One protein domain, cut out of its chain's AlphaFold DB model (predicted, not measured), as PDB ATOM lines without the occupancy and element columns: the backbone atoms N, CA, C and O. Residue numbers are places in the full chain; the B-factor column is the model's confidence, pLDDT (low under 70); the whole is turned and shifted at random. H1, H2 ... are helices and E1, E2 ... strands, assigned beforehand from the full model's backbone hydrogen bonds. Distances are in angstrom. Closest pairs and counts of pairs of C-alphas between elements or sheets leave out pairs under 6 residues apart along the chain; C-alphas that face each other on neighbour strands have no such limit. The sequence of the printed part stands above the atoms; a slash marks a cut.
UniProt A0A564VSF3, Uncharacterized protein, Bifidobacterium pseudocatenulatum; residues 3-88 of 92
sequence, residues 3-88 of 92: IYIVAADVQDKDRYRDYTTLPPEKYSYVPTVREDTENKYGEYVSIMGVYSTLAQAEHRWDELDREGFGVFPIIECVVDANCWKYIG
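This is residues 3 to 88 of the 92 residues of an uncharacterized protein of Bifidobacterium pseudocatenulatum (UniProt A0A564VSF3). A small antiparallel sheet, order E2 - E1 - E3, has helix H2 over one face, making two layers; a loop with H1 extends beyond one end, where residues 23 to 28 stick out, and H3 lies toward the opposite end. The 86 printed residues run E1 H1 E2 H2 E3 H3, mixed helices and strands, only just loose, close to extended: radius of gyration of the C-alphas 17.5 A, spans 57 by 26 by 15 A.

E1, residues 3 to 9, is antiparallel to E2, residues 46 to 51, with N 6 and O 49 at 2.9 A, and to E3, residues 75 to 78, with N 5 and O 75 at 2.9 A. H2, residues 54 to 67, is on the sheet at a height of 9.1 A, along the strands; its closest C-alphas to E1 are Ala 57 and Val 6, 6.1 A. E2, H2 and E3 form a split strand-helix-strand unit, E1 between its strands, with a right-handed crossover. H1, residues 33 to 41, and H3, residues 81 to 87, are not on the sheet. Every O i to N i+4 pair is within hydrogen-bond range in H1 and H2; H3 has 1 of 3, and 3 of 4 O i to N i+3.

E1 runs 20.1 A from C-alpha 3 at (-22.908, -82.351, 111.193); H2 19.8 A; H3 ends at C-alpha 87, (-22.468, -82.166, 101.009).

The farthest C-alphas, Glu 25 and Ala 81, are 57.4 A apart. The printed part has no cut; the link E1 to H1 is long. Residues 10 to 47 and 83 to 88 have pLDDT under 70.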
ATOM      1  N   ILE A   3     -24.053 -82.977 111.855       88.75
ATOM      2  CA  ILE A   3     -22.908 -82.351 111.193       88.75
ATOM      3  C   ILE A   3     -22.668 -80.972 111.796       88.75
ATOM      4  O   ILE A   3     -23.588 -80.359 112.341       88.75
ATOM      5  N   TYR A   4     -21.445 -80.490 111.645       89.62
ATOM      6  CA  TYR A   4     -20.990 -79.216 112.172       89.62
ATOM      7  C   TYR A   4     -20.367 -78.419 111.035       89.62
ATOM      8  O   TYR A   4     -19.482 -78.916 110.337       89.62
ATOM      9  N   ILE A   5     -20.861 -77.204 110.823       87.88
ATOM     10  CA  ILE A   5     -20.370 -76.303 109.783       87.88
ATOM     11  C   ILE A   5     -19.493 -75.254 110.453       87.88
ATOM     12  O   ILE A   5     -19.940 -74.549 111.361       87.88
ATOM     13  N   VAL A   6     -18.252 -75.156 109.986       86.31
ATOM     14  CA  VAL A   6     -17.320 -74.087 110.344       86.31
ATOM     15  C   VAL A   6     -17.261 -73.128 109.173       86.31
ATOM     16  O   VAL A   6     -17.040 -73.554 108.039       86.31
ATOM     17  N   ALA A   7     -17.449 -71.845 109.455       84.62
ATOM     18  CA  ALA A   7     -17.269 -70.777 108.493       84.62
ATOM     19  C   ALA A   7     -16.300 -69.742 109.066       84.62
ATOM     20  O   ALA A   7     -16.361 -69.422 110.256       84.62
ATOM     21  N   ALA A   8     -15.441 -69.192 108.218       78.75
ATOM     22  CA  ALA A   8     -14.639 -68.030 108.559       78.75
ATOM     23  C   ALA A   8     -14.596 -67.052 107.395       78.75
ATOM     24  O   ALA A   8     -14.532 -67.460 106.234       78.75
ATOM     25  N   ASP A   9     -14.625 -65.774 107.728       75.19
ATOM     26  CA  ASP A   9     -14.447 -64.691 106.787       75.19
ATOM     27  C   ASP A   9     -12.987 -64.642 106.317       75.19
ATOM     28  O   ASP A   9     -12.062 -64.598 107.137       75.19
ATOM     29  N   VAL A  10     -12.799 -64.678 104.995       64.56
ATOM     30  CA  VAL A  10     -11.499 -64.508 104.330       64.56
ATOM     31  C   VAL A  10     -11.148 -63.030 104.179       64.56
ATOM     32  O   VAL A  10     -10.045 -62.727 103.723       64.56
ATOM     33  N   GLN A  11     -12.037 -62.102 104.563       59.78
ATOM     34  CA  GLN A  11     -11.700 -60.686 104.589       59.78
ATOM     35  C   GLN A  11     -10.368 -60.483 105.310       59.78
ATOM     36  O   GLN A  11     -10.164 -60.886 106.460       59.78
ATOM     37  N   ASP A  12      -9.446 -59.856 104.582       52.91
ATOM     38  CA  ASP A  12      -8.227 -59.310 105.142       52.91
ATOM     39  C   ASP A  12      -8.610 -58.491 106.380       52.91
ATOM     40  O   ASP A  12      -9.536 -57.681 106.314       52.91
ATOM     41  N   LYS A  13      -7.947 -58.737 107.520       53.97
ATOM     42  CA  LYS A  13      -8.248 -58.152 108.847       53.97
ATOM     43  C   LYS A  13      -7.958 -56.645 108.914       53.97
ATOM     44  O   LYS A  13      -7.342 -56.170 109.866       53.97
ATOM     45  N   ASP A  14      -8.315 -55.894 107.877       52.19
ATOM     46  CA  ASP A  14      -7.923 -54.509 107.642       52.19
ATOM     47  C   ASP A  14      -6.390 -54.308 107.701       52.19
ATOM     48  O   ASP A  14      -5.916 -53.175 107.761       52.19
ATOM     49  N   ARG A  15      -5.578 -55.382 107.653       49.38
ATOM     50  CA  ARG A  15      -4.113 -55.284 107.757       49.38
ATOM     51  C   ARG A  15      -3.511 -54.589 106.547       49.38
ATOM     52  O   ARG A  15      -2.465 -53.955 106.691       49.38
ATOM     53  N   TYR A  16      -4.184 -54.659 105.398       49.03
ATOM     54  CA  TYR A  16      -3.822 -53.914 104.204       49.03
ATOM     55  C   TYR A  16      -4.821 -52.810 103.832       49.03
ATOM     56  O   TYR A  16      -4.763 -52.293 102.716       49.03
ATOM     57  N   ARG A  17      -5.697 -52.391 104.762       49.12
ATOM     58  CA  ARG A  17      -6.683 -51.313 104.541       49.12
ATOM     59  C   ARG A  17      -6.038 -50.028 104.016       49.12
ATOM     60  O   ARG A  17      -6.604 -49.369 103.151       49.12
ATOM     61  N   ASP A  18      -4.841 -49.720 104.511       53.94
ATOM     62  CA  ASP A  18      -4.089 -48.511 104.162       53.94
ATOM     63  C   ASP A  18      -3.209 -48.673 102.910       53.94
ATOM     64  O   ASP A  18      -2.591 -47.710 102.453       53.94
ATOM     65  N   TYR A  19      -3.125 -49.877 102.336       50.53
ATOM     66  CA  TYR A  19      -2.351 -50.113 101.125       50.53
ATOM     67  C   TYR A  19      -3.257 -49.907  99.911       50.53
ATOM     68  O   TYR A  19      -4.235 -50.620  99.686       50.53
ATOM     69  N   THR A  20      -2.927 -48.904  99.107       55.00
ATOM     70  CA  THR A  20      -3.543 -48.676  97.798       55.00
ATOM     71  C   THR A  20      -3.016 -49.696  96.791       55.00
ATOM     72  O   THR A  20      -1.801 -49.894  96.682       55.00
ATOM     73  N   THR A  21      -3.903 -50.322  96.017       56.97
ATOM     74  CA  THR A  21      -3.509 -51.197  94.909       56.97
ATOM     75  C   THR A  21      -3.017 -50.348  93.729       56.97
ATOM     76  O   THR A  21      -3.804 -49.830  92.944       56.97
ATOM     77  N   LEU A  22      -1.688 -50.256  93.572       53.69
ATOM     78  CA  LEU A  22      -0.974 -49.749  92.380       53.69
ATOM     79  C   LEU A  22      -0.995 -48.210  92.155       53.69
ATOM     80  O   LEU A  22      -1.801 -47.498  92.751       53.69
ATOM     81  N   PRO A  23      -0.032 -47.657  91.374       52.31
ATOM     82  CA  PRO A  23       0.274 -46.228  91.402       52.31
ATOM     83  C   PRO A  23      -0.841 -45.355  90.791       52.31
ATOM     84  O   PRO A  23      -1.506 -45.775  89.840       52.31
ATOM     85  N   PRO A  24      -1.015 -44.118  91.297       53.75
ATOM     86  CA  PRO A  24      -2.195 -43.258  91.108       53.75
ATOM     87  C   PRO A  24      -2.399 -42.687  89.691       53.75
ATOM     88  O   PRO A  24      -3.183 -41.765  89.493       53.75
ATOM     89  N   GLU A  25      -1.721 -43.215  88.676       57.56
ATOM     90  CA  GLU A  25      -1.685 -42.615  87.337       57.56
ATOM     91  C   GLU A  25      -2.897 -42.974  86.455       57.56
ATOM     92  O   GLU A  25      -3.007 -42.464  85.342       57.56
ATOM     93  N   LYS A  26      -3.821 -43.837  86.917       53.59
ATOM     94  CA  LYS A  26      -4.923 -44.357  86.076       53.59
ATOM     95  C   LYS A  26      -6.356 -44.183  86.586       53.59
ATOM     96  O   LYS A  26      -7.264 -44.425  85.796       53.59
ATOM     97  N   TYR A  27      -6.592 -43.745  87.824       53.00
ATOM     98  CA  TYR A  27      -7.956 -43.608  88.361       53.00
ATOM     99  C   TYR A  27      -8.100 -42.399  89.294       53.00
ATOM    100  O   TYR A  27      -7.195 -42.089  90.062       53.00
ATOM    101  N   SER A  28      -9.256 -41.723  89.249       59.31
ATOM    102  CA  SER A  28      -9.594 -40.590  90.131       59.31
ATOM    103  C   SER A  28      -9.794 -40.992  91.600       59.31
ATOM    104  O   SER A  28      -9.856 -40.127  92.470       59.31
ATOM    105  N   TYR A  29      -9.909 -42.295  91.863       61.50
ATOM    106  CA  TYR A  29      -9.972 -42.923  93.175       61.50
ATOM    107  C   TYR A  29      -9.258 -44.272  93.075       61.50
ATOM    108  O   TYR A  29      -9.582 -45.062  92.187       61.50
ATOM    109  N   VAL A  30      -8.263 -44.514  93.929       61.12
ATOM    110  CA  VAL A  30      -7.592 -45.817  94.005       61.12
ATOM    111  C   VAL A  30      -8.305 -46.614  95.093       61.12
ATOM    112  O   VAL A  30      -8.211 -46.205  96.253       61.12
ATOM    113  N   PRO A  31      -9.037 -47.689  94.750       59.50
ATOM    114  CA  PRO A  31      -9.682 -48.504  95.761       59.50
ATOM    115  C   PRO A  31      -8.625 -49.109  96.681       59.50
ATOM    116  O   PRO A  31      -7.511 -49.451  96.265       59.50
ATOM    117  N   THR A  32      -8.970 -49.230  97.954       64.88
ATOM    118  CA  THR A  32      -8.124 -49.960  98.905       64.88
ATOM    119  C   THR A  32      -7.980 -51.422  98.464       64.88
ATOM    120  O   THR A  32      -8.829 -51.945  97.738       64.88
ATOM    121  N   VAL A  33      -6.927 -52.121  98.912       64.12
ATOM    122  CA  VAL A  33      -6.826 -53.589  98.726       64.12
ATOM    123  C   VAL A  33      -8.115 -54.286  99.171       64.12
ATOM    124  O   VAL A  33      -8.575 -55.212  98.505       64.12
ATOM    125  N   ARG A  34      -8.732 -53.793 100.249       60.78
ATOM    126  CA  ARG A  34     -10.031 -54.244 100.741       60.78
ATOM    127  C   ARG A  34     -11.135 -54.091  99.693       60.78
ATOM    128  O   ARG A  34     -11.721 -55.093  99.303       60.78
ATOM    129  N   GLU A  35     -11.371 -52.880  99.195       63.25
ATOM    130  CA  GLU A  35     -12.415 -52.623  98.191       63.25
ATOM    131  C   GLU A  35     -12.169 -53.383  96.880       63.25
ATOM    132  O   GLU A  35     -13.111 -53.867  96.260       63.25
ATOM    133  N   ASP A  36     -10.917 -53.521  96.431       66.69
ATOM    134  CA  ASP A  36     -10.589 -54.301  95.227       66.69
ATOM    135  C   ASP A  36     -10.875 -55.800  95.435       66.69
ATOM    136  O   ASP A  36     -11.365 -56.477  94.531       66.69
ATOM    137  N   THR A  37     -10.637 -56.313  96.645       59.09
ATOM    138  CA  THR A  37     -10.933 -57.706  97.015       59.09
ATOM    139  C   THR A  37     -12.440 -57.941  97.140       59.09
ATOM    140  O   THR A  37     -12.949 -58.900  96.558       59.09
ATOM    141  N   GLU A  38     -13.163 -57.043  97.816       60.97
ATOM    142  CA  GLU A  38     -14.629 -57.059  97.936       60.97
ATOM    143  C   GLU A  38     -15.297 -57.019  96.548       60.97
ATOM    144  O   GLU A  38     -16.195 -57.813  96.266       60.97
ATOM    145  N   ASN A  39     -14.802 -56.175  95.634       62.97
ATOM    146  CA  ASN A  39     -15.316 -56.083  94.264       62.97
ATOM    147  C   ASN A  39     -14.978 -57.308  93.396       62.97
ATOM    148  O   ASN A  39     -15.798 -57.719  92.574       62.97
ATOM    149  N   LYS A  40     -13.778 -57.890  93.532       55.25
ATOM    150  CA  LYS A  40     -13.336 -59.029  92.702       55.25
ATOM    151  C   LYS A  40     -13.970 -60.351  93.094       55.25
ATOM    152  O   LYS A  40     -14.253 -61.166  92.218       55.25
ATOM    153  N   TYR A  41     -14.136 -60.582  94.389       51.34
ATOM    154  CA  TYR A  41     -14.535 -61.886  94.906       51.34
ATOM    155  C   TYR A  41     -15.960 -61.897  95.469       51.34
ATOM    156  O   TYR A  41     -16.471 -62.971  95.792       51.34
ATOM    157  N   GLY A  42     -16.622 -60.733  95.526       47.91
ATOM    158  CA  GLY A  42     -17.846 -60.545  96.296       47.91
ATOM    159  C   GLY A  42     -17.521 -60.579  97.789       47.91
ATOM    160  O   GLY A  42     -16.648 -61.326  98.220       47.91
ATOM    161  N   GLU A  43     -18.221 -59.783  98.593       48.69
ATOM    162  CA  GLU A  43     -18.003 -59.559 100.037       48.69
ATOM    163  C   GLU A  43     -17.890 -60.815 100.946       48.69
ATOM    164  O   GLU A  43     -17.702 -60.666 102.149       48.69
ATOM    165  N   TYR A  44     -17.991 -62.047 100.428       52.06
ATOM    166  CA  TYR A  44     -18.276 -63.248 101.215       52.06
ATOM    167  C   TYR A  44     -17.590 -64.528 100.712       52.06
ATOM    168  O   TYR A  44     -18.230 -65.581 100.627       52.06
ATOM    169  N   VAL A  45     -16.292 -64.514 100.394       52.22
ATOM    170  CA  VAL A  45     -15.566 -65.796 100.316       52.22
ATOM    171  C   VAL A  45     -15.393 -66.296 101.745       52.22
ATOM    172  O   VAL A  45     -14.477 -65.897 102.446       52.22
ATOM    173  N   SER A  46     -16.318 -67.130 102.215       59.34
ATOM    174  CA  SER A  46     -16.178 -67.809 103.501       59.34
ATOM    175  C   SER A  46     -15.417 -69.118 103.301       59.34
ATOM    176  O   SER A  46     -15.823 -69.942 102.478       59.34
ATOM    177  N   ILE A  47     -14.345 -69.351 104.065       63.34
ATOM    178  CA  ILE A  47     -13.800 -70.708 104.210       63.34
ATOM    179  C   ILE A  47     -14.882 -71.517 104.915       63.34
ATOM    180  O   ILE A  47     -15.146 -71.276 106.088       63.34
ATOM    181  N   MET A  48     -15.524 -72.442 104.200       73.06
ATOM    182  CA  MET A  48     -16.553 -73.325 104.749       73.06
ATOM    183  C   MET A  48     -16.047 -74.765 104.819       73.06
ATOM    184  O   MET A  48     -15.625 -75.333 103.814       73.06
ATOM    185  N   GLY A  49     -16.116 -75.358 106.012       82.44
ATOM    186  CA  GLY A  49     -15.811 -76.762 106.275       82.44
ATOM    187  C   GLY A  49     -17.002 -77.474 106.913       82.44
ATOM    188  O   GLY A  49     -17.718 -76.887 107.722       82.44
ATOM    189  N   VAL A  50     -17.215 -78.744 106.552       86.81
ATOM    190  CA  VAL A  50     -18.280 -79.591 107.111       86.81
ATOM    191  C   VAL A  50     -17.666 -80.809 107.790       86.81
ATOM    192  O   VAL A  50     -16.938 -81.575 107.157       86.81
ATOM    193  N   TYR A  51     -18.012 -81.002 109.062       87.94
ATOM    194  CA  TYR A  51     -17.432 -82.006 109.952       87.94
ATOM    195  C   TYR A  51     -18.506 -82.917 110.548       87.94
ATOM    196  O   TYR A  51     -19.646 -82.503 110.763       87.94
ATOM    197  N   SER A  52     -18.147 -84.169 110.826       87.38
ATOM    198  CA  SER A  52     -19.056 -85.170 111.403       87.38
ATOM    199  C   SER A  52     -19.080 -85.141 112.936       87.38
ATOM    200  O   SER A  52     -20.014 -85.656 113.554       87.38
ATOM    201  N   THR A  53     -18.083 -84.508 113.564       90.44
ATOM    202  CA  THR A  53     -17.961 -84.378 115.021       90.44
ATOM    203  C   THR A  53     -17.709 -82.932 115.441       90.44
ATOM    204  O   THR A  53     -17.109 -82.156 114.696       90.44
ATOM    205  N   LEU A  54     -18.147 -82.578 116.656       92.94
ATOM    206  CA  LEU A  54     -17.931 -81.241 117.211       92.94
ATOM    207  C   LEU A  54     -16.437 -80.965 117.414       92.94
ATOM    208  O   LEU A  54     -15.971 -79.899 117.048       92.94
ATOM    209  N   ALA A  55     -15.677 -81.954 117.891       94.38
ATOM    210  CA  ALA A  55     -14.244 -81.805 118.143       94.38
ATOM    211  C   ALA A  55     -13.442 -81.453 116.877       94.38
ATOM    212  O   ALA A  55     -12.527 -80.637 116.933       94.38
ATOM    213  N   GLN A  56     -13.790 -82.029 115.720       91.88
ATOM    214  CA  GLN A  56     -13.168 -81.659 114.440       91.88
ATOM    215  C   GLN A  56     -13.509 -80.220 114.032       91.88
ATOM    216  O   GLN A  56     -12.649 -79.497 113.530       91.88
ATOM    217  N   ALA A  57     -14.757 -79.805 114.259       91.00
ATOM    218  CA  ALA A  57     -15.191 -78.445 113.973       91.00
ATOM    219  C   ALA A  57     -14.514 -77.421 114.897       91.00
ATOM    220  O   ALA A  57     -14.025 -76.409 114.407       91.00
ATOM    221  N   GLU A  58     -14.425 -77.701 116.200       94.44
ATOM    222  CA  GLU A  58     -13.713 -76.873 117.184       94.44
ATOM    223  C   GLU A  58     -12.227 -76.758 116.834       94.44
ATOM    224  O   GLU A  58     -11.696 -75.653 116.771       94.44
ATOM    225  N   HIS A  59     -11.575 -77.873 116.492       93.31
ATOM    226  CA  HIS A  59     -10.179 -77.856 116.062       93.31
ATOM    227  C   HIS A  59      -9.963 -76.954 114.840       93.31
ATOM    228  O   HIS A  59      -9.046 -76.134 114.835       93.31
ATOM    229  N   ARG A  60     -10.817 -77.063 113.809       89.50
ATOM    230  CA  ARG A  60     -10.700 -76.193 112.631       89.50
ATOM    231  C   ARG A  60     -10.980 -74.734 112.969       89.50
ATOM    232  O   ARG A  60     -10.322 -73.848 112.429       89.50
ATOM    233  N   TRP A  61     -11.972 -74.483 113.815       90.69
ATOM    234  CA  TRP A  61     -12.298 -73.138 114.269       90.69
ATOM    235  C   TRP A  61     -11.075 -72.490 114.935       90.69
ATOM    236  O   TRP A  61     -10.688 -71.390 114.547       90.69
ATOM    237  N   ASP A  62     -10.404 -73.208 115.841       90.50
ATOM    238  CA  ASP A  62      -9.208 -72.727 116.543       90.50
ATOM    239  C   ASP A  62      -8.022 -72.494 115.595       90.50
ATOM    240  O   ASP A  62      -7.244 -71.556 115.783       90.50
ATOM    241  N   GLU A  63      -7.846 -73.346 114.579       88.19
ATOM    242  CA  GLU A  63      -6.852 -73.125 113.522       88.19
ATOM    243  C   GLU A  63      -7.116 -71.822 112.770       88.19
ATOM    244  O   GLU A  63      -6.207 -71.009 112.626       88.19
ATOM    245  N   LEU A  64      -8.358 -71.611 112.330       83.88
ATOM    246  CA  LEU A  64      -8.745 -70.425 111.569       83.88
ATOM    247  C   LEU A  64      -8.610 -69.146 112.404       83.88
ATOM    248  O   LEU A  64      -8.122 -68.134 111.896       83.88
ATOM    249  N   ASP A  65      -8.973 -69.179 113.686       84.12
ATOM    250  CA  ASP A  65      -8.774 -68.041 114.589       84.12
ATOM    251  C   ASP A  65      -7.279 -67.718 114.765       84.12
ATOM    252  O   ASP A  65      -6.856 -66.567 114.612       84.12
ATOM    253  N   ARG A  66      -6.450 -68.752 114.971       82.94
ATOM    254  CA  ARG A  66      -4.987 -68.628 115.101       82.94
ATOM    255  C   ARG A  66      -4.314 -68.115 113.828       82.94
ATOM    256  O   ARG A  66      -3.372 -67.329 113.914       82.94
ATOM    257  N   GLU A  67      -4.787 -68.546 112.661       79.69
ATOM    258  CA  GLU A  67      -4.359 -68.050 111.344       79.69
ATOM    259  C   GLU A  67      -4.804 -66.603 111.097       79.69
ATOM    260  O   GLU A  67      -4.275 -65.913 110.225       79.69
ATOM    261  N   GLY A  68      -5.715 -66.102 111.928       72.81
ATOM    262  CA  GLY A  68      -6.143 -64.725 111.904       72.81
ATOM    263  C   GLY A  68      -7.335 -64.493 110.985       72.81
ATOM    264  O   GLY A  68      -7.468 -63.382 110.492       72.81
ATOM    265  N   PHE A  69      -8.225 -65.464 110.805       76.81
ATOM    266  CA  PHE A  69      -9.496 -65.263 110.109       76.81
ATOM    267  C   PHE A  69     -10.594 -64.726 111.039       76.81
ATOM    268  O   PHE A  69     -10.458 -64.744 112.267       76.81
ATOM    269  N   GLY A  70     -11.665 -64.183 110.452       78.44
ATOM    270  CA  GLY A  70     -12.880 -63.786 111.168       78.44
ATOM    271  C   GLY A  70     -13.826 -64.974 111.310       78.44
ATOM    272  O   GLY A  70     -14.672 -65.203 110.454       78.44
ATOM    273  N   VAL A  71     -13.660 -65.774 112.355       82.50
ATOM    274  CA  VAL A  71     -14.411 -67.025 112.545       82.50
ATOM    275  C   VAL A  71     -15.845 -66.789 113.044       82.50
ATOM    276  O   VAL A  71     -16.083 -65.993 113.953       82.50
ATOM    277  N   PHE A  72     -16.814 -67.505 112.467       85.00
ATOM    278  CA  PHE A  72     -18.225 -67.469 112.877       85.00
ATOM    279  C   PHE A  72     -18.543 -68.576 113.901       85.00
ATOM    280  O   PHE A  72     -17.793 -69.550 114.006       85.00
ATOM    281  N   PRO A  73     -19.653 -68.481 114.662       88.75
ATOM    282  CA  PRO A  73     -20.104 -69.577 115.518       88.75
ATOM    283  C   PRO A  73     -20.323 -70.876 114.728       88.75
ATOM    284  O   PRO A  73     -20.879 -70.852 113.630       88.75
ATOM    285  N   ILE A  74     -19.922 -72.011 115.308       90.00
ATOM    286  CA  ILE A  74     -20.140 -73.335 114.710       90.00
ATOM    287  C   ILE A  74     -21.644 -73.611 114.624       90.00
ATOM    288  O   ILE A  74     -22.367 -73.482 115.613       90.00
ATOM    289  N   ILE A  75     -22.110 -74.027 113.447       88.75
ATOM    290  CA  ILE A  75     -23.517 -74.371 113.222       88.75
ATOM    291  C   ILE A  75     -23.680 -75.890 113.319       88.75
ATOM    292  O   ILE A  75     -23.107 -76.627 112.517       88.75
ATOM    293  N   GLU A  76     -24.486 -76.363 114.273       91.88
ATOM    294  CA  GLU A  76     -24.897 -77.770 114.376       91.88
ATOM    295  C   GLU A  76     -26.172 -78.010 113.558       91.88
ATOM    296  O   GLU A  76     -27.199 -77.362 113.768       91.88
ATOM    297  N   CYS A  77     -26.125 -78.987 112.653       87.06
ATOM    298  CA  CYS A  77     -27.258 -79.378 111.823       87.06
ATOM    299  C   CYS A  77     -27.552 -80.873 111.974       87.06
ATOM    300  O   CYS A  77     -26.651 -81.715 111.946       87.06
ATOM    301  N   VAL A  78     -28.836 -81.224 112.050       87.62
ATOM    302  CA  VAL A  78     -29.291 -82.613 111.926       87.62
ATOM    303  C   VAL A  78     -29.710 -82.847 110.481       87.62
ATOM    304  O   VAL A  78     -30.663 -82.241 110.000       87.62
ATOM    305  N   VAL A  79     -29.002 -83.736 109.792       80.56
ATOM    306  CA  VAL A  79     -29.249 -84.072 108.385       80.56
ATOM    307  C   VAL A  79     -29.639 -85.537 108.219       80.56
ATOM    308  O   VAL A  79     -29.268 -86.398 109.030       80.56
ATOM    309  N   ASP A  80     -30.380 -85.829 107.152       81.50
ATOM    310  CA  ASP A  80     -30.639 -87.206 106.738       81.50
ATOM    311  C   ASP A  80     -29.328 -87.901 106.336       81.50
ATOM    312  O   ASP A  80     -28.386 -87.261 105.860       81.50
ATOM    313  N   ALA A  81     -29.249 -89.219 106.530       71.06
ATOM    314  CA  ALA A  81     -28.048 -89.991 106.204       71.06
ATOM    315  C   ALA A  81     -27.653 -89.869 104.719       71.06
ATOM    316  O   ALA A  81     -26.466 -89.884 104.394       71.06
ATOM    317  N   ASN A  82     -28.624 -89.674 103.820       71.44
ATOM    318  CA  ASN A  82     -28.364 -89.512 102.390       71.44
ATOM    319  C   ASN A  82     -27.805 -88.129 102.030       71.44
ATOM    320  O   ASN A  82     -27.165 -87.993 100.988       71.44
ATOM    321  N   CYS A  83     -28.001 -87.108 102.873       69.50
ATOM    322  CA  CYS A  83     -27.518 -85.750 102.606       69.50
ATOM    323  C   CYS A  83     -25.986 -85.677 102.560       69.50
ATOM    324  O   CYS A  83     -25.441 -84.894 101.788       69.50
ATOM    325  N   TRP A  84     -25.279 -86.528 103.312       66.88
ATOM    326  CA  TRP A  84     -23.810 -86.547 103.334       66.88
ATOM    327  C   TRP A  84     -23.189 -86.740 101.949       66.88
ATOM    328  O   TRP A  84     -22.207 -86.086 101.605       66.88
ATOM    329  N   LYS A  85     -23.824 -87.581 101.122       66.12
ATOM    330  CA  LYS A  85     -23.399 -87.866  99.747       66.12
ATOM    331  C   LYS A  85     -23.355 -86.612  98.866       66.12
ATOM    332  O   LYS A  85     -22.611 -86.586  97.892       66.12
ATOM    333  N   TYR A  86     -24.153 -85.598  99.191       67.81
ATOM    334  CA  TYR A  86     -24.271 -84.364  98.416       67.81
ATOM    335  C   TYR A  86     -23.452 -83.211  98.996       67.81
ATOM    336  O   TYR A  86     -23.090 -82.302  98.260       67.81
ATOM    337  N   ILE A  87     -23.166 -83.247 100.300       66.94
ATOM    338  CA  ILE A  87     -22.468 -82.166 101.009       66.94
ATOM    339  C   ILE A  87     -20.942 -82.357 100.945       66.94
ATOM    340  O   ILE A  87     -20.206 -81.388 101.084       66.94
ATOM    341  N   GLY A  88     -20.457 -83.578 100.677       59.28
ATOM    342  CA  GLY A  88     -19.028 -83.825 100.442       59.28
ATOM    343  C   GLY A  88     -18.155 -83.526 101.663       59.28
ATOM    344  O   GLY A  88     -17.052 -83.008 101.515       59.28
TER     345      GLY A  88